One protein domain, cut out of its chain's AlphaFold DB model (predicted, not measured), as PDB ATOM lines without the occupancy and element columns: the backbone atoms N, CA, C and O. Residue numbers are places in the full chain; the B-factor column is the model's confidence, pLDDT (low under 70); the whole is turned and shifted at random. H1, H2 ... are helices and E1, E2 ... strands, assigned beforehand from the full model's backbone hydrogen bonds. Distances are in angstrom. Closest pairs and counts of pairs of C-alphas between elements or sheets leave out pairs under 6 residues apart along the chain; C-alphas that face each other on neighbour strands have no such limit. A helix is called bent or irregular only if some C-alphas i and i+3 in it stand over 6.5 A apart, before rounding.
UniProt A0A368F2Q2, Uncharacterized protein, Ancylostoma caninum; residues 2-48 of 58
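Overview. This is residues 2 to 48 of the 58 residues of an uncharacterized protein of Ancylostoma caninum (UniProt A0A368F2Q2). Look for a slim, open rod: a small two-stranded parallel ribbon, E1 and E2, and one long helix, H2, that returns toward it with residues 34 to 38, while residues 21 to 26 stick out at the far end. The short helix H1 comes before the ribbon. The 47 printed residues run H1, E1, H2, E2, a mixed class; the whole is loose, radius of gyration of the C-alphas 12.1 A, spanning 37 by 18 by 13 A.

Along the chain. Find E1 at residues 12 to 15 and E2 at 44 to 47, ending at C-alpha 47 (88.615, 104.509, 77.079). H2, residues 23 to 38, runs 20.4 A from C-alpha 23 (85.807, 122.592, 81.360); it is irregular, C-alphas 25 and 28 being 7.7 A apart. H1 is residues 2 to 5.

Arrangement. E1 and E2 are parallel at 29 degrees; N 45 and O 12 are 2.9 A apart, within hydrogen-bond range. E1, H2 and E2 form a strand-helix-strand unit, parallel strands joined through a helix, with a right-handed crossover. The closest C-alphas of H2 and E2, Thr 38 and Thr 44, are 6.8 A apart. H1 is apart from H2 and E2. In H2, 10 of 12 O i to N i+4 pairs are within hydrogen-bond range; H1 is too short for such a pair.

Size, cuts and confidence. The farthest C-alphas, Glu 8 and Asn 24, are 37.0 A apart. The printed part has no cut and no long link; residues 2 to 10 have pLDDT under 70.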
ATOM      1  N   ILE A   2      97.021  99.463  91.170       59.72
ATOM      2  CA  ILE A   2      97.150  99.229  89.707       59.72
ATOM      3  C   ILE A   2      98.616  99.120  89.241       59.72
ATOM      4  O   ILE A   2      98.986  98.131  88.622       59.72
ATOM      5  N   LYS A   3      99.487 100.049  89.663       58.84
ATOM      6  CA  LYS A   3     100.927 100.034  89.327       58.84
ATOM      7  C   LYS A   3     101.644  98.716  89.664       58.84
ATOM      8  O   LYS A   3     102.504  98.286  88.918       58.84
ATOM      9  N   ARG A   4     101.256  98.049  90.759       56.44
ATOM     10  CA  ARG A   4     101.898  96.815  91.250       56.44
ATOM     11  C   ARG A   4     101.482  95.561  90.466       56.44
ATOM     12  O   ARG A   4     102.147  94.544  90.569       56.44
ATOM     13  N   TYR A   5     100.376  95.626  89.723       59.88
ATOM     14  CA  TYR A   5      99.860  94.512  88.917       59.88
ATOM     15  C   TYR A   5     100.022  94.737  87.409       59.88
ATOM     16  O   TYR A   5      99.818  93.810  86.633       59.88
ATOM     17  N   SER A   6     100.381  95.953  86.993       57.59
ATOM     18  CA  SER A   6     100.559  96.328  85.586       57.59
ATOM     19  C   SER A   6     102.021  96.568  85.209       57.59
ATOM     20  O   SER A   6     102.282  96.994  84.096       57.59
ATOM     21  N   GLU A   7     102.978  96.301  86.098       60.19
ATOM     22  CA  GLU A   7     104.404  96.584  85.869       60.19
ATOM     23  C   GLU A   7     104.997  95.771  84.698       60.19
ATOM     24  O   GLU A   7     105.820  96.284  83.949       60.19
ATOM     25  N   GLU A   8     104.500  94.548  84.469       62.44
ATOM     26  CA  GLU A   8     104.858  93.695  83.320       62.44
ATOM     27  C   GLU A   8     103.836  93.758  82.165       62.44
ATOM     28  O   GLU A   8     103.944  93.022  81.182       62.44
ATOM     29  N   ALA A   9     102.811  94.611  82.257       67.00
ATOM     30  CA  ALA A   9     101.786  94.685  81.222       67.00
ATOM     31  C   ALA A   9     102.302  95.450  79.994       67.00
ATOM     32  O   ALA A   9     102.740  96.593  80.099       67.00
ATOM     33  N   ALA A  10     102.182  94.855  78.804       67.56
ATOM     34  CA  ALA A  10     102.554  95.525  77.554       67.56
ATOM     35  C   ALA A  10     101.693  96.775  77.276       67.56
ATOM     36  O   ALA A  10     102.181  97.748  76.703       67.56
ATOM     37  N   ILE A  11     100.416  96.749  77.681       71.19
ATOM     38  CA  ILE A  11      99.453  97.851  77.549       71.19
ATOM     39  C   ILE A  11      98.512  97.817  78.757       71.19
ATOM     40  O   ILE A  11      98.044  96.747  79.146       71.19
ATOM     41  N   THR A  12      98.195  98.982  79.328       74.62
ATOM     42  CA  THR A  12      97.182  99.106  80.391       74.62
ATOM     43  C   THR A  12      95.930  99.783  79.838       74.62
ATOM     44  O   THR A  12      96.016 100.860  79.256       74.62
ATOM     45  N   LEU A  13      94.756  99.173  80.012       76.06
ATOM     46  CA  LEU A  13      93.482  99.802  79.660       76.06
ATOM     47  C   LEU A  13      92.806 100.332  80.920       76.06
ATOM     48  O   LEU A  13      92.575  99.578  81.865       76.06
ATOM     49  N   LEU A  14      92.480 101.624  80.925       79.56
ATOM     50  CA  LEU A  14      91.778 102.278  82.025       79.56
ATOM     51  C   LEU A  14      90.519 102.977  81.516       79.56
ATOM     52  O   LEU A  14      90.472 103.460  80.388       79.56
ATOM     53  N   ASN A  15      89.498 103.061  82.363       78.31
ATOM     54  CA  ASN A  15      88.323 103.867  82.052       78.31
ATOM     55  C   ASN A  15      88.661 105.353  82.241       78.31
ATOM     56  O   ASN A  15      89.232 105.733  83.267       78.31
ATOM     57  N   LEU A  16      88.308 106.191  81.269       78.69
ATOM     58  CA  LEU A  16      88.475 107.635  81.379       78.69
ATOM     59  C   LEU A  16      87.330 108.203  82.239       78.69
ATOM     60  O   LEU A  16      86.157 108.020  81.882       78.69
ATOM     61  N   PRO A  17      87.633 108.880  83.364       76.06
ATOM     62  CA  PRO A  17      86.608 109.525  84.180       76.06
ATOM     63  C   PRO A  17      85.880 110.597  83.366       76.06
ATOM     64  O   PRO A  17      86.501 111.238  82.518       76.06
ATOM     65  N   LEU A  18      84.582 110.810  83.616       73.19
ATOM     66  CA  LEU A  18      83.841 111.858  82.911       73.19
ATOM     67  C   LEU A  18      84.530 113.217  83.109       73.19
ATOM     68  O   LEU A  18      84.933 113.530  84.237       73.19
ATOM     69  N   PRO A  19      84.677 114.014  82.037       73.31
ATOM     70  CA  PRO A  19      85.160 115.374  82.177       73.31
ATOM     71  C   PRO A  19      84.189 116.174  83.061       73.31
ATOM     72  O   PRO A  19      82.985 115.915  83.044       73.31
ATOM     73  N   PRO A  20      84.695 117.129  83.857       73.81
ATOM     74  CA  PRO A  20      83.842 118.012  84.644       73.81
ATOM     75  C   PRO A  20      82.969 118.883  83.725       73.81
ATOM     76  O   PRO A  20      83.444 119.333  82.684       73.81
ATOM     77  N   ASP A  21      81.731 119.171  84.145       71.94
ATOM     78  CA  ASP A  21      80.767 119.984  83.375       71.94
ATOM     79  C   ASP A  21      81.299 121.392  83.044       71.94
ATOM     80  O   ASP A  21      80.965 121.966  82.009       71.94
ATOM     81  N   ASP A  22      82.163 121.940  83.907       76.62
ATOM     82  CA  ASP A  22      82.851 123.213  83.686       76.62
ATOM     83  C   ASP A  22      84.313 122.985  83.281       76.62
ATOM     84  O   ASP A  22      85.231 122.944  84.116       76.62
ATOM     85  N   ALA A  23      84.507 122.822  81.971       71.38
ATOM     86  CA  ALA A  23      85.807 122.592  81.360       71.38
ATOM     87  C   ALA A  23      86.776 123.771  81.560       71.38
ATOM     88  O   ALA A  23      87.973 123.542  81.683       71.38
ATOM     89  N   ASN A  24      86.300 125.015  81.655       72.56
ATOM     90  CA  ASN A  24      87.196 126.171  81.769       72.56
ATOM     91  C   ASN A  24      87.827 126.289  83.158       72.56
ATOM     92  O   ASN A  24      88.998 126.636  83.271       72.56
ATOM     93  N   THR A  25      87.072 125.978  84.212       75.62
ATOM     94  CA  THR A  25      87.570 126.110  85.590       75.62
ATOM     95  C   THR A  25      88.308 124.856  86.067       75.62
ATOM     96  O   THR A  25      89.221 124.942  86.887       75.62
ATOM     97  N   ASN A  26      87.921 123.668  85.582       78.81
ATOM     98  CA  ASN A  26      88.398 122.393  86.128       78.81
ATOM     99  C   ASN A  26      89.272 121.565  85.175       78.81
ATOM    100  O   ASN A  26      89.726 120.495  85.593       78.81
ATOM    101  N   ALA A  27      89.533 122.020  83.941       79.81
ATOM    102  CA  ALA A  27      90.369 121.279  82.988       79.81
ATOM    103  C   ALA A  27      91.753 120.958  83.556       79.81
ATOM    104  O   ALA A  27      92.162 119.800  83.526       79.81
ATOM    105  N   ASP A  28      92.446 121.940  84.137       84.06
ATOM    106  CA  ASP A  28      93.798 121.727  84.666       84.06
ATOM    107  C   ASP A  28      93.817 120.692  85.793       84.06
ATOM    108  O   ASP A  28      94.668 119.803  85.825       84.06
ATOM    109  N   ARG A  29      92.825 120.744  86.692       83.69
ATOM    110  CA  ARG A  29      92.695 119.777  87.789       83.69
ATOM    111  C   ARG A  29      92.388 118.373  87.272       83.69
ATOM    112  O   ARG A  29      92.923 117.400  87.796       83.69
ATOM    113  N   TYR A  30      91.535 118.263  86.259       82.25
ATOM    114  CA  TYR A  30      91.184 116.992  85.630       82.25
ATOM    115  C   TYR A  30      92.383 116.373  84.893       82.25
ATOM    116  O   TYR A  30      92.678 115.191  85.068       82.25
ATOM    117  N   LEU A  31      93.137 117.182  84.143       83.81
ATOM    118  CA  LEU A  31      94.365 116.744  83.480       83.81
ATOM    119  C   LEU A  31      95.441 116.325  84.488       83.81
ATOM    120  O   LEU A  31      96.114 115.319  84.267       83.81
ATOM    121  N   ASP A  32      95.586 117.040  85.607       86.12
ATOM    122  CA  ASP A  32      96.520 116.660  86.675       86.12
ATOM    123  C   ASP A  32      96.124 115.327  87.332       86.12
ATOM    124  O   ASP A  32      96.973 114.469  87.576       86.12
ATOM    125  N   GLN A  33      94.827 115.088  87.544       83.56
ATOM    126  CA  GLN A  33      94.325 113.805  88.042       83.56
ATOM    127  C   GLN A  33      94.621 112.650  87.078       83.56
ATOM    128  O   GLN A  33      95.095 111.603  87.520       83.56
ATOM    129  N   ILE A  34      94.394 112.843  85.772       83.62
ATOM    130  CA  ILE A  34      94.728 111.843  84.749       83.62
ATOM    131  C   ILE A  34      96.226 111.566  84.748       83.62
ATOM    132  O   ILE A  34      96.628 110.406  84.814       83.62
ATOM    133  N   ARG A  35      97.053 112.617  84.745       84.19
ATOM    134  CA  ARG A  35      98.511 112.480  84.760       84.19
ATOM    135  C   ARG A  35      98.974 111.675  85.959       84.19
ATOM    136  O   ARG A  35      99.712 110.722  85.771       84.19
ATOM    137  N   ARG A  36      98.494 111.980  87.168       83.50
ATOM    138  CA  ARG A  36      98.839 111.220  88.385       83.50
ATOM    139  C   ARG A  36      98.385 109.761  88.331       83.50
ATOM    140  O   ARG A  36      99.034 108.903  88.930       83.50
ATOM    141  N   LEU A  37      97.271 109.482  87.651       79.06
ATOM    142  CA  LEU A  37      96.744 108.128  87.487       79.06
ATOM    143  C   LEU A  37      97.604 107.303  86.524       79.06
ATOM    144  O   LEU A  37      97.850 106.128  86.788       79.06
ATOM    145  N   THR A  38      98.066 107.923  85.436       79.62
ATOM    146  CA  THR A  38      98.895 107.289  84.402       79.62
ATOM    147  C   THR A  38     100.393 107.353  84.686       79.62
ATOM    148  O   THR A  38     101.170 106.659  84.038       79.62
ATOM    149  N   ASP A  39     100.815 108.187  85.635       76.25
ATOM    150  CA  ASP A  39     102.213 108.340  86.017       76.25
ATOM    151  C   ASP A  39     102.749 107.005  86.544       76.25
ATOM    152  O   ASP A  39     102.170 106.412  87.454       76.25
ATOM    153  N   ALA A  40     103.840 106.507  85.968       70.94
ATOM    154  CA  ALA A  40     104.396 105.175  86.221       70.94
ATOM    155  C   ALA A  40     103.485 103.979  85.851       70.94
ATOM    156  O   ALA A  40     103.564 102.926  86.486       70.94
ATOM    157  N   LEU A  41     102.629 104.126  84.835       71.25
ATOM    158  CA  LEU A  41     102.032 102.992  84.124       71.25
ATOM    159  C   LEU A  41     102.721 102.783  82.759       71.25
ATOM    160  O   LEU A  41     103.230 103.746  82.179       71.25
ATOM    161  N   PRO A  42     102.725 101.549  82.216       70.94
ATOM    162  CA  PRO A  42     103.074 101.281  80.816       70.94
ATOM    163  C   PRO A  42     102.171 102.061  79.838       70.94
ATOM    164  O   PRO A  42     101.235 102.733  80.286       70.94
ATOM    165  N   PRO A  43     102.376 101.960  78.506       76.88
ATOM    166  CA  PRO A  43     101.492 102.579  77.515       76.88
ATOM    167  C   PRO A  43     100.014 102.369  77.875       76.88
ATOM    168  O   PRO A  43      99.516 101.241  77.892       76.88
ATOM    169  N   THR A  44      99.338 103.457  78.258       74.06
ATOM    170  CA  THR A  44      97.998 103.399  78.846       74.06
ATOM    171  C   THR A  44      96.979 103.966  77.873       74.06
ATOM    172  O   THR A  44      97.066 105.128  77.480       74.06
ATOM    173  N   LEU A  45      95.995 103.149  77.505       78.75
ATOM    174  CA  LEU A  45      94.855 103.565  76.700       78.75
ATOM    175  C   LEU A  45      93.680 103.861  77.633       78.75
ATOM    176  O   LEU A  45      93.170 102.961  78.304       78.75
ATOM    177  N   MET A  46      93.252 105.121  77.676       78.62
ATOM    178  CA  MET A  46      92.061 105.517  78.422       78.62
ATOM    179  C   MET A  46      90.842 105.483  77.504       78.62
ATOM    180  O   MET A  46      90.828 106.136  76.463       78.62
ATOM    181  N   VAL A  47      89.823 104.718  77.884       78.62
ATOM    182  CA  VAL A  47      88.615 104.509  77.079       78.62
ATOM    183  C   VAL A  47      87.430 105.137  77.795       78.62
ATOM    184  O   VAL A  47      87.233 104.884  78.977       78.62
ATOM    185  N   HIS A  48      86.637 105.943  77.091       77.69
ATOM    186  CA  HIS A  48      85.343 106.427  77.568       77.69
ATOM    187  C   HIS A  48      84.247 105.917  76.636       77.69
ATOM    188  O   HIS A  48      84.281 106.191  75.435       77.69
TER     189      HIS A  48